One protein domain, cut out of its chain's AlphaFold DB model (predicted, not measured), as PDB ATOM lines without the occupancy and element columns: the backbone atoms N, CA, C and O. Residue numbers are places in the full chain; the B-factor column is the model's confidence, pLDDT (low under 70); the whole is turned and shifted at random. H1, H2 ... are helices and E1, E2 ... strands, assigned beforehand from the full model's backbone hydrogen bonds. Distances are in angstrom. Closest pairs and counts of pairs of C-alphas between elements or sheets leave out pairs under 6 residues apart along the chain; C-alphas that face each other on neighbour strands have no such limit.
ATOM      1  N   ASP A   2     -40.961   1.443  45.064       85.31
ATOM      2  CA  ASP A   2     -41.899   0.332  45.244       85.31
ATOM      3  C   ASP A   2     -41.986  -0.507  43.969       85.31
ATOM      4  O   ASP A   2     -41.877  -1.729  44.021       85.31
ATOM      5  N   VAL A   3     -42.109   0.152  42.810       92.44
ATOM      6  CA  VAL A   3     -42.156  -0.511  41.502       92.44
ATOM      7  C   VAL A   3     -41.271   0.227  40.497       92.44
ATOM      8  O   VAL A   3     -41.269   1.458  40.425       92.44
ATOM      9  N   LEU A   4     -40.539  -0.549  39.696       90.81
ATOM     10  CA  LEU A   4     -39.826  -0.091  38.508       90.81
ATOM     11  C   LEU A   4     -40.435  -0.788  37.293       90.81
ATOM     12  O   LEU A   4     -40.447  -2.016  37.227       90.81
ATOM     13  N   ALA A   5     -40.939  -0.004  36.345       92.88
ATOM     14  CA  ALA A   5     -41.489  -0.495  35.090       92.88
ATOM     15  C   ALA A   5     -40.636  -0.006  33.917       92.88
ATOM     16  O   ALA A   5     -40.171   1.133  33.903       92.88
ATOM     17  N   VAL A   6     -40.446  -0.872  32.927       92.38
ATOM     18  CA  VAL A   6     -39.782  -0.535  31.665       92.38
ATOM     19  C   VAL A   6     -40.844  -0.579  30.579       92.38
ATOM     20  O   VAL A   6     -41.519  -1.596  30.428       92.38
ATOM     21  N   LEU A   7     -41.016   0.532  29.866       93.62
ATOM     22  CA  LEU A   7     -41.981   0.650  28.775       93.62
ATOM     23  C   LEU A   7     -41.418   0.052  27.474       93.62
ATOM     24  O   LEU A   7     -40.224  -0.244  27.366       93.62
ATOM     25  N   ASP A   8     -42.275  -0.095  26.462       94.38
ATOM     26  CA  ASP A   8     -41.887  -0.640  25.153       94.38
ATOM     27  C   ASP A   8     -40.796   0.202  24.463       94.38
ATOM     28  O   ASP A   8     -39.888  -0.348  23.836       94.38
ATOM     29  N   ASP A   9     -40.823   1.527  24.659       89.88
ATOM     30  CA  ASP A   9     -39.819   2.491  24.178       89.88
ATOM     31  C   ASP A   9     -38.519   2.504  25.012       89.88
ATOM     32  O   ASP A   9     -37.599   3.272  24.731       89.88
ATOM     33  N   LYS A  10     -38.426   1.627  26.024       88.19
ATOM     34  CA  LYS A  10     -37.331   1.508  26.999       88.19
ATOM     35  C   LYS A  10     -37.213   2.666  27.991       88.19
ATOM     36  O   LYS A  10     -36.257   2.679  28.771       88.19
ATOM     37  N   SER A  11     -38.162   3.597  28.018       89.06
ATOM     38  CA  SER A  11     -38.265   4.572  29.101       89.06
ATOM     39  C   SER A  11     -38.527   3.850  30.425       89.06
ATOM     40  O   SER A  11     -39.225   2.831  30.477       89.06
ATOM     41  N   THR A  12     -37.957   4.370  31.511       90.62
ATOM     42  CA  THR A  12     -38.131   3.787  32.849       90.62
ATOM     43  C   THR A  12     -39.151   4.591  33.642       90.62
ATOM     44  O   THR A  12     -38.995   5.799  33.813       90.62
ATOM     45  N   VAL A  13     -40.172   3.918  34.170       93.06
ATOM     46  CA  VAL A  13     -41.145   4.503  35.093       93.06
ATOM     47  C   VAL A  13     -40.849   4.026  36.506       93.06
ATOM     48  O   VAL A  13     -40.855   2.830  36.794       93.06
ATOM     49  N   ILE A  14     -40.615   4.973  37.404       92.56
ATOM     50  CA  ILE A  14     -40.432   4.730  38.830       92.56
ATOM     51  C   ILE A  14     -41.731   5.101  39.522       92.56
ATOM     52  O   ILE A  14     -42.111   6.274  39.540       92.56
ATOM     53  N   ILE A  15     -42.396   4.115  40.109       93.62
ATOM     54  CA  ILE A  15     -43.661   4.310  40.810       93.62
ATOM     55  C   ILE A  15     -43.386   4.224  42.309       93.62
ATOM     56  O   ILE A  15     -42.816   3.244  42.801       93.62
ATOM     57  N   GLU A  16     -43.770   5.274  43.029       92.62
ATOM     58  CA  GLU A  16     -43.724   5.306  44.490       92.62
ATOM     59  C   GLU A  16     -45.066   5.767  45.055       92.62
ATOM     60  O   GLU A  16     -45.673   6.714  44.544       92.62
ATOM     61  N   MET A  17     -45.502   5.100  46.122       92.25
ATOM     62  CA  MET A  17     -46.744   5.386  46.831       92.25
ATOM     63  C   MET A  17     -46.444   5.887  48.243       92.25
ATOM     64  O   MET A  17     -45.604   5.322  48.939       92.25
ATOM     65  N   GLN A  18     -47.134   6.936  48.693       90.56
ATOM     66  CA  GLN A  18     -46.890   7.514  50.014       90.56
ATOM     67  C   GLN A  18     -48.189   7.959  50.699       90.56
ATOM     68  O   GLN A  18     -48.951   8.757  50.160       90.56
ATOM     69  N   LEU A  19     -48.399   7.490  51.933       90.25
ATOM     70  CA  LEU A  19     -49.571   7.843  52.751       90.25
ATOM     71  C   LEU A  19     -49.352   9.079  53.633       90.25
ATOM     72  O   LEU A  19     -50.298   9.756  54.008       90.25
ATOM     73  N   ALA A  20     -48.100   9.380  53.987       88.44
ATOM     74  CA  ALA A  20     -47.770  10.464  54.909       88.44
ATOM     75  C   ALA A  20     -46.993  11.586  54.216       88.44
ATOM     76  O   ALA A  20     -45.960  11.326  53.589       88.44
ATOM     77  N   ASN A  21     -47.439  12.828  54.418       85.00
ATOM     78  CA  ASN A  21     -46.706  14.016  53.998       85.00
ATOM     79  C   ASN A  21     -45.534  14.274  54.955       85.00
ATOM     80  O   ASN A  21     -45.690  14.875  56.018       85.00
ATOM     81  N   VAL A  22     -44.358  13.769  54.594       85.38
ATOM     82  CA  VAL A  22     -43.121  14.016  55.338       85.38
ATOM     83  C   VAL A  22     -42.441  15.283  54.826       85.38
ATOM     84  O   VAL A  22     -42.347  15.506  53.619       85.38
ATOM     85  N   THR A  23     -41.905  16.095  55.739       85.88
ATOM     86  CA  THR A  23     -41.161  17.310  55.383       85.88
ATOM     87  C   THR A  23     -40.077  17.008  54.346       85.88
ATOM     88  O   THR A  23     -39.248  16.112  54.531       85.88
ATOM     89  N   GLY A  24     -40.079  17.766  53.247       85.06
ATOM     90  CA  GLY A  24     -39.113  17.611  52.160       85.06
ATOM     91  C   GLY A  24     -39.424  16.478  51.178       85.06
ATOM     92  O   GLY A  24     -38.529  16.087  50.428       85.06
ATOM     93  N   PHE A  25     -40.655  15.951  51.157       88.06
ATOM     94  CA  PHE A  25     -41.077  14.953  50.171       88.06
ATOM     95  C   PHE A  25     -40.784  15.403  48.734       88.06
ATOM     96  O   PHE A  25     -40.118  14.678  48.003       88.06
ATOM     97  N   GLU A  26     -41.166  16.627  48.360       87.50
ATOM     98  CA  GLU A  26     -40.906  17.200  47.028       87.50
ATOM     99  C   GLU A  26     -39.413  17.181  46.659       87.50
ATOM    100  O   GLU A  26     -39.034  16.704  45.588       87.50
ATOM    101  N   ASN A  27     -38.544  17.596  47.588       90.19
ATOM    102  CA  ASN A  27     -37.094  17.565  47.390       90.19
ATOM    103  C   ASN A  27     -36.582  16.134  47.174       90.19
ATOM    104  O   ASN A  27     -35.703  15.910  46.341       90.19
ATOM    105  N   ARG A  28     -37.144  15.149  47.888       89.00
ATOM    106  CA  ARG A  28     -36.810  13.730  47.692       89.00
ATOM    107  C   ARG A  28     -37.277  13.215  46.340       89.00
ATOM    108  O   ARG A  28     -36.546  12.438  45.732       89.00
ATOM    109  N   VAL A  29     -38.444  13.645  45.855       89.81
ATOM    110  CA  VAL A  29     -38.921  13.288  44.511       89.81
ATOM    111  C   VAL A  29     -37.893  13.724  43.470       89.81
ATOM    112  O   VAL A  29     -37.409  12.883  42.713       89.81
ATOM    113  N   VAL A  30     -37.504  15.001  43.480       90.50
ATOM    114  CA  VAL A  30     -36.545  15.555  42.511       90.50
ATOM    115  C   VAL A  30     -35.175  14.887  42.639       90.50
ATOM    116  O   VAL A  30     -34.606  14.454  41.637       90.50
ATOM    117  N   TYR A  31     -34.665  14.740  43.865       91.44
ATOM    118  CA  TYR A  31     -33.378  14.091  44.118       91.44
ATOM    119  C   TYR A  31     -33.350  12.644  43.612       91.44
ATOM    120  O   TYR A  31     -32.400  12.246  42.941       91.44
ATOM    121  N   ASN A  32     -34.392  11.858  43.897       89.38
ATOM    122  CA  ASN A  32     -34.455  10.459  43.481       89.38
ATOM    123  C   ASN A  32     -34.498  10.333  41.955       89.38
ATOM    124  O   ASN A  32     -33.790   9.495  41.403       89.38
ATOM    125  N   VAL A  33     -35.277  11.186  41.279       90.12
ATOM    126  CA  VAL A  33     -35.318  11.224  39.810       90.12
ATOM    127  C   VAL A  33     -33.941  11.538  39.241       90.12
ATOM    128  O   VAL A  33     -33.437  10.769  38.427       90.12
ATOM    129  N   ALA A  34     -33.307  12.618  39.705       90.19
ATOM    130  CA  ALA A  34     -31.988  13.029  39.232       90.19
ATOM    131  C   ALA A  34     -30.925  11.948  39.475       90.19
ATOM    132  O   ALA A  34     -30.124  11.657  38.591       90.19
ATOM    133  N   LYS A  35     -30.954  11.306  40.649       89.62
ATOM    134  CA  LYS A  35     -30.030  10.225  41.003       89.62
ATOM    135  C   LYS A  35     -30.206   8.999  40.111       89.62
ATOM    136  O   LYS A  35     -29.218   8.410  39.686       89.62
ATOM    137  N   ILE A  36     -31.443   8.584  39.838       87.75
ATOM    138  CA  ILE A  36     -31.680   7.420  38.972       87.75
ATOM    139  C   ILE A  36     -31.313   7.770  37.531       87.75
ATOM    140  O   ILE A  36     -30.696   6.954  36.857       87.75
ATOM    141  N   TYR A  37     -31.586   9.005  37.104       88.19
ATOM    142  CA  TYR A  37     -31.172   9.510  35.801       88.19
ATOM    143  C   TYR A  37     -29.654   9.451  35.621       88.19
ATOM    144  O   TYR A  37     -29.190   8.869  34.645       88.19
ATOM    145  N   SER A  38     -28.881   9.957  36.588       87.38
ATOM    146  CA  SER A  38     -27.416   9.902  36.535       87.38
ATOM    147  C   SER A  38     -26.865   8.481  36.630       87.38
ATOM    148  O   SER A  38     -25.869   8.174  35.989       87.38
ATOM    149  N   ASN A  39     -27.511   7.605  37.405       87.06
ATOM    150  CA  ASN A  39     -27.072   6.219  37.586       87.06
ATOM    151  C   ASN A  39     -27.274   5.338  36.343       87.06
ATOM    152  O   ASN A  39     -26.804   4.202  36.342       87.06
ATOM    153  N   GLN A  40     -27.970   5.823  35.307       84.25
ATOM    154  CA  GLN A  40     -28.012   5.132  34.015       84.25
ATOM    155  C   GLN A  40     -26.626   5.066  33.366       84.25
ATOM    156  O   GLN A  40     -26.346   4.119  32.638       84.25
ATOM    157  N   LEU A  41     -25.768   6.045  33.656       84.81
ATOM    158  CA  LEU A  41     -24.409   6.114  33.144       84.81
ATOM    159  C   LEU A  41     -23.439   5.402  34.084       84.81
ATOM    160  O   LEU A  41     -23.448   5.614  35.300       84.81
ATOM    161  N   LYS A  42     -22.531   4.622  33.509       80.56
ATOM    162  CA  LYS A  42     -21.314   4.166  34.179       80.56
ATOM    163  C   LYS A  42     -20.142   5.052  33.778       80.56
ATOM    164  O   LYS A  42     -20.183   5.802  32.806       80.56
ATOM    165  N   SER A  43     -19.072   4.980  34.563       81.44
ATOM    166  CA  SER A  43     -17.843   5.705  34.249       81.44
ATOM    167  C   SER A  43     -17.306   5.263  32.886       81.44
ATOM    168  O   SER A  43     -16.930   4.103  32.734       81.44
ATOM    169  N   GLY A  44     -17.222   6.201  31.943       81.06
ATOM    170  CA  GLY A  44     -16.758   5.948  30.576       81.06
ATOM    171  C   GLY A  44     -17.870   5.680  29.556       81.06
ATOM    172  O   GLY A  44     -17.538   5.477  28.394       81.06
ATOM    173  N   ASP A  45     -19.144   5.700  29.964       78.19
ATOM    174  CA  ASP A  45     -20.277   5.572  29.040       78.19
ATOM    175  C   ASP A  45     -20.544   6.888  28.291       78.19
ATOM    176  O   ASP A  45     -20.411   7.984  28.846       78.19
ATOM    177  N   ASP A  46     -20.984   6.770  27.038       74.62
ATOM    178  CA  ASP A  46     -21.389   7.911  26.225       74.62
ATOM    179  C   ASP A  46     -22.781   8.430  26.646       74.62
ATOM    180  O   ASP A  46     -23.751   7.682  26.780       74.62
ATOM    181  N   TYR A  47     -22.908   9.753  26.796       72.50
ATOM    182  CA  TYR A  47     -24.160  10.437  27.162       72.50
ATOM    183  C   TYR A  47     -25.396  10.157  26.272       72.50
ATOM    184  O   TYR A  47     -26.507  10.235  26.798       72.50
ATOM    185  N   PRO A  48     -25.284   9.845  24.963       70.25
ATOM    186  CA  PRO A  48     -26.434   9.504  24.122       70.25
ATOM    187  C   PRO A  48     -27.204   8.238  24.537       70.25
ATOM    188  O   PRO A  48     -28.321   8.047  24.067       70.25
ATOM    189  N   GLU A  49     -26.659   7.395  25.422       74.12
ATOM    190  CA  GLU A  49     -27.320   6.161  25.881       74.12
ATOM    191  C   GLU A  49     -28.352   6.383  27.005       74.12
ATOM    192  O   GLU A  49     -29.030   5.443  27.436       74.12
ATOM    193  N   ILE A  50     -28.502   7.618  27.497       80.50
ATOM    194  CA  ILE A  50     -29.425   7.923  28.596       80.50
ATOM    195  C   ILE A  50     -30.869   7.888  28.105       80.50
ATOM    196  O   ILE A  50     -31.254   8.597  27.175       80.50
ATOM    197  N   ARG A  51     -31.705   7.111  28.795       86.44
ATOM    198  CA  ARG A  51     -33.129   6.996  28.481       86.44
ATOM    199  C   ARG A  51     -33.961   7.941  29.349       86.44
ATOM    200  O   ARG A  51     -33.573   8.249  30.483       86.44
ATOM    201  N   PRO A  52     -35.131   8.385  28.858       87.81
ATOM    202  CA  PRO A  52     -36.062   9.152  29.669       87.81
ATOM    203  C   PRO A  52     -36.490   8.391  30.928       87.81
ATOM    204  O   PRO A  52     -36.705   7.174  30.913       87.81
ATOM    205  N   ILE A  53     -36.653   9.138  32.020       89.81
ATOM    206  CA  ILE A  53     -37.209   8.639  33.276       89.81
ATOM    207  C   ILE A  53     -38.508   9.369  33.578       89.81
ATOM    208  O   ILE A  53     -38.568  10.598  33.541       89.81
ATOM    209  N   ILE A  54     -39.522   8.603  33.961       92.88
ATOM    210  CA  ILE A  54     -40.795   9.101  34.468       92.88
ATOM    211  C   ILE A  54     -40.883   8.713  35.943       92.88
ATOM    212  O   ILE A  54     -40.800   7.536  36.283       92.88
ATOM    213  N   ALA A  55     -41.074   9.678  36.840       93.88
ATOM    214  CA  ALA A  55     -41.433   9.379  38.224       93.88
ATOM    215  C   ALA A  55     -42.919   9.617  38.452       93.88
ATOM    216  O   ALA A  55     -43.389  10.751  38.410       93.88
ATOM    217  N   LEU A  56     -43.632   8.538  38.755       94.94
ATOM    218  CA  LEU A  56     -45.022   8.575  39.175       94.94
ATOM    219  C   LEU A  56     -45.078   8.560  40.705       94.94
ATOM    220  O   LEU A  56     -44.587   7.628  41.346       94.94
ATOM    221  N   LYS A  57     -45.672   9.603  41.288       93.81
ATOM    222  CA  LYS A  57     -45.947   9.689  42.725       93.81
ATOM    223  C   LYS A  57     -47.443   9.582  42.948       93.81
ATOM    224  O   LYS A  57     -48.195  10.418  42.458       93.81
ATOM    225  N   ILE A  58     -47.854   8.555  43.680       94.31
ATOM    226  CA  ILE A  58     -49.238   8.388  44.125       94.31
ATOM    227  C   ILE A  58     -49.254   8.721  45.610       94.31
ATOM    228  O   ILE A  58     -48.547   8.095  46.402       94.31
ATOM    229  N   VAL A  59     -50.012   9.743  45.985       94.00
ATOM    230  CA  VAL A  59     -50.005  10.278  47.347       94.00
ATOM    231  C   VAL A  59     -51.424  10.440  47.871       94.00
ATOM    232  O   VAL A  59     -52.316  10.805  47.113       94.00
ATOM    233  N   ASP A  60     -51.613  10.194  49.167       93.50
ATOM    234  CA  ASP A  60     -52.890  10.401  49.877       93.50
ATOM    235  C   ASP A  60     -52.873  11.694  50.714       93.50
ATOM    236  O   ASP A  60     -53.373  11.781  51.832       93.50
ATOM    237  N   PHE A  61     -52.192  12.717  50.200       91.56
ATOM    238  CA  PHE A  61     -52.089  14.022  50.841       91.56
ATOM    239  C   PHE A  61     -51.990  15.136  49.803       91.56
ATOM    240  O   PHE A  61     -51.604  14.919  48.653       91.56
ATOM    241  N   LEU A  62     -52.305  16.358  50.230       89.69
ATOM    242  CA  LEU A  62     -52.209  17.532  49.373       89.69
ATOM    243  C   LEU A  62     -50.739  17.881  49.113       89.69
ATOM    244  O   LEU A  62     -50.061  18.435  49.978       89.69
ATOM    245  N   MET A  63     -50.256  17.545  47.917       87.75
ATOM    246  CA  MET A  63     -48.884  17.836  47.498       87.75
ATOM    247  C   MET A  63     -48.712  19.287  47.038       87.75
ATOM    248  O   MET A  63     -47.687  19.895  47.309       87.75
ATOM    249  N   PHE A  64     -49.721  19.866  46.383       89.69
ATOM    250  CA  PHE A  64     -49.661  21.226  45.850       89.69
ATOM    251  C   PHE A  64     -50.884  22.024  46.301       89.69
ATOM    252  O   PHE A  64     -51.995  21.759  45.860       89.69
ATOM    253  N   GLN A  65     -50.681  23.028  47.155       88.56
ATOM    254  CA  GLN A  65     -51.785  23.809  47.734       88.56
ATOM    255  C   GLN A  65     -52.494  24.729  46.728       88.56
ATOM    256  O   GLN A  65     -53.627  25.132  46.957       88.56
ATOM    257  N   ASN A  66     -51.839  25.050  45.609       91.38
ATOM    258  CA  ASN A  66     -52.308  26.055  44.650       91.38
ATOM    259  C   ASN A  66     -52.994  25.445  43.415       91.38
ATOM    260  O   ASN A  66     -53.066  26.091  42.370       91.38
ATOM    261  N   THR A  67     -53.425  24.182  43.469       90.69
ATOM    262  CA  THR A  67     -54.088  23.524  42.338       90.69
ATOM    263  C   THR A  67     -55.080  22.466  42.806       90.69
ATOM    264  O   THR A  67     -54.737  21.600  43.598       90.69
ATOM    265  N   ASP A  68     -56.267  22.466  42.201       92.12
ATOM    266  CA  ASP A  68     -57.308  21.457  42.462       92.12
ATOM    267  C   ASP A  68     -57.225  20.256  41.498       92.12
ATOM    268  O   ASP A  68     -58.177  19.497  41.319       92.12
ATOM    269  N   ARG A  69     -56.096  20.098  40.793       94.38
ATOM    270  CA  ARG A  69     -55.931  19.049  39.779       94.38
ATOM    271  C   ARG A  69     -55.615  17.714  40.442       94.38
ATOM    272  O   ARG A  69     -54.660  17.622  41.205       94.38
ATOM    273  N   LEU A  70     -56.343  16.669  40.042       92.38
ATOM    274  CA  LEU A  70     -56.086  15.290  40.480       92.38
ATOM    275  C   LEU A  70     -54.715  14.776  40.015       92.38
ATOM    276  O   LEU A  70     -54.028  14.076  40.751       92.38
ATOM    277  N   ILE A  71     -54.323  15.117  38.786       95.12
ATOM    278  CA  ILE A  71     -53.049  14.713  38.188       95.12
ATOM    279  C   ILE A  71     -52.265  15.975  37.848       95.12
ATOM    280  O   ILE A  71     -52.758  16.865  37.149       95.12
ATOM    281  N   THR A  72     -51.029  16.045  38.335       93.25
ATOM    282  CA  THR A  72     -50.088  17.127  38.040       93.25
ATOM    283  C   THR A  72     -48.864  16.554  37.338       93.25
ATOM    284  O   THR A  72     -48.297  15.556  37.771       93.25
ATOM    285  N   ASN A  73     -48.477  17.182  36.227       92.50
ATOM    286  CA  ASN A  73     -47.380  16.730  35.375       92.50
ATOM    287  C   ASN A  73     -46.324  17.830  35.295       92.50
ATOM    288  O   ASN A  73     -46.656  18.984  35.018       92.50
ATOM    289  N   PHE A  74     -45.063  17.460  35.496       90.38
ATOM    290  CA  PHE A  74     -43.922  18.366  35.431       90.38
ATOM    291  C   PHE A  74     -42.871  17.784  34.493       90.38
ATOM    292  O   PHE A  74     -42.624  16.580  34.501       90.38
ATOM    293  N   VAL A  75     -42.254  18.646  33.685       88.62
ATOM    294  CA  VAL A  75     -41.201  18.267  32.742       88.62
ATOM    295  C   VAL A  75     -40.039  19.227  32.933       88.62
ATOM    296  O   VAL A  75     -40.238  20.441  32.963       88.62
ATOM    297  N   LEU A  76     -38.829  18.686  33.062       83.94
ATOM    298  CA  LEU A  76     -37.619  19.491  33.003       83.94
ATOM    299  C   LEU A  76     -37.370  19.862  31.538       83.94
ATOM    300  O   LEU A  76     -37.152  18.979  30.712       83.94
ATOM    301  N   LYS A  77     -37.433  21.153  31.220       81.94
ATOM    302  CA  LYS A  77     -37.161  21.689  29.882       81.94
ATOM    303  C   LYS A  77     -36.205  22.870  29.965       81.94
ATOM    304  O   LYS A  77     -36.153  23.554  30.993       81.94
ATOM    305  N   GLU A  78     -35.464  23.100  28.888       84.00
ATOM    306  CA  GLU A  78     -34.680  24.319  28.706       84.00
ATOM    307  C   GLU A  78     -35.631  25.537  28.643       84.00
ATOM    308  O   GLU A  78     -36.816  25.417  28.326       84.00
ATOM    309  N   ARG A  79     -35.156  26.711  29.074       72.12
ATOM    310  CA  ARG A  79     -35.997  27.897  29.272       72.12
ATOM    311  C   ARG A  79     -36.407  28.558  27.952       72.12
ATOM    312  O   ARG A  79     -37.517  29.079  27.885       72.12
ATOM    313  N   LEU A  80     -35.532  28.588  26.951       78.00
ATOM    314  CA  LEU A  80     -35.768  29.190  25.635       78.00
ATOM    315  C   LEU A  80     -36.673  28.326  24.745       78.00
ATOM    316  O   LEU A  80     -37.310  28.862  23.846       78.00
ATOM    317  N   GLU A  81     -36.811  27.033  25.037       67.62
ATOM    318  CA  GLU A  81     -37.812  26.150  24.412       67.62
ATOM    319  C   GLU A  81     -39.257  26.361  24.928       67.62
ATOM    320  O   GLU A  81     -40.176  25.670  24.487       67.62
ATOM    321  N   ASN A  82     -39.486  27.298  25.861       54.16
ATOM    322  CA  ASN A  82     -40.807  27.630  26.427       54.16
ATOM    323  C   ASN A  82     -41.418  28.946  25.881       54.16
ATOM    324  O   ASN A  82     -42.246  29.551  26.567       54.16
ATOM    325  N   LEU A  83     -41.018  29.400  24.686       43.41
ATOM    326  CA  LEU A  83     -41.674  30.494  23.947       43.41
ATOM    327  C   LEU A  83     -42.506  29.961  22.778       43.41
ATOM    328  O   LEU A  83     -41.955  29.174  21.978       43.41
TER     329      LEU A  83
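What this domain is: This is residues 2 to 83 of the 83 residues of the protein "Rpn family recombination-promoting nuclease/putative transposase" of Okeania sp. SIO2F4 (UniProt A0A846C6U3). A small sheet of three strands has one helix, H1, lying over one face along E2 and E3, a loose two-layer build. A long loop, residues 40 to 52, leads from H1 back to E3 and makes one end of the longest axis, while a tail without a named element follows E3, and its residues 76 to 83 stick out free. The printed part has 82 residues, with one named helix and three named strands in the order E1 E2 H1 E3; the sheet's order is E1, E2, E3, and it is mixed. The class is mixed, helices and strands, though under half of the residues are in named elements. The whole is loose, with a radius of gyration of the C-alphas of 14.8 A and spans of 42 by 37 by 27 A.

How they stand to each other: Begin at the inner strand E2, residues 12 to 18. Beside it you find the edge strand E3, residues 53 to 59, parallel at 16 degrees, with N 14 and O 54 at 2.8 A and N 56 and O 14 at 2.8 A, both within hydrogen-bond range. On the other side of E2 look for the edge strand E1, residues 3 to 6, antiparallel at 161 degrees; N 13 and O 5 are within hydrogen-bond range at 2.8 A. E1 and E2 form a hairpin, and E1 and E3 are apart. H1, residues 25 to 39, is on the sheet at a height over the sheet of 9.7 A, over E2 and E3. It runs along the strands, at 23 degrees to E3 on the local plane. The closest C-alphas of H1 and E3 are those of Val 33 and Ala 55, 6.6 A apart. H1 and E2 are near each other, with 7 pairs of C-alphas within 10 A. E2, H1 and E3 form a strand-helix-strand unit, two parallel neighbour strands with a helix between them in the chain, and its crossover is right-handed. In H1 each O i to N i+4 pair is within hydrogen-bond range.

Where its parts are: Find C-alpha 3 at (-42.156, -0.511, 41.502), where E1 begins its four residues. E2 runs 19.6 A from Thr 12 to Gln 18. H1 begins at C-alpha 25, (-41.077, 14.953, 50.171), and covers 20.8 A to Asn 39. E3 runs 19.1 A from Ile 53 to C-alpha 59 at (-50.005, 10.278, 47.347).

The domain as a whole: The two C-alphas farthest apart are those of Gly 44 and Asp 68, at 45.0 A. The printed part has no cut. The link from H1 to E3 is long, with 13 residues; E1 to E2 is tight and E2 to H1 is short. Look at residues 81 to 83 for pLDDT under 70; the mean of the printed part is 86.9.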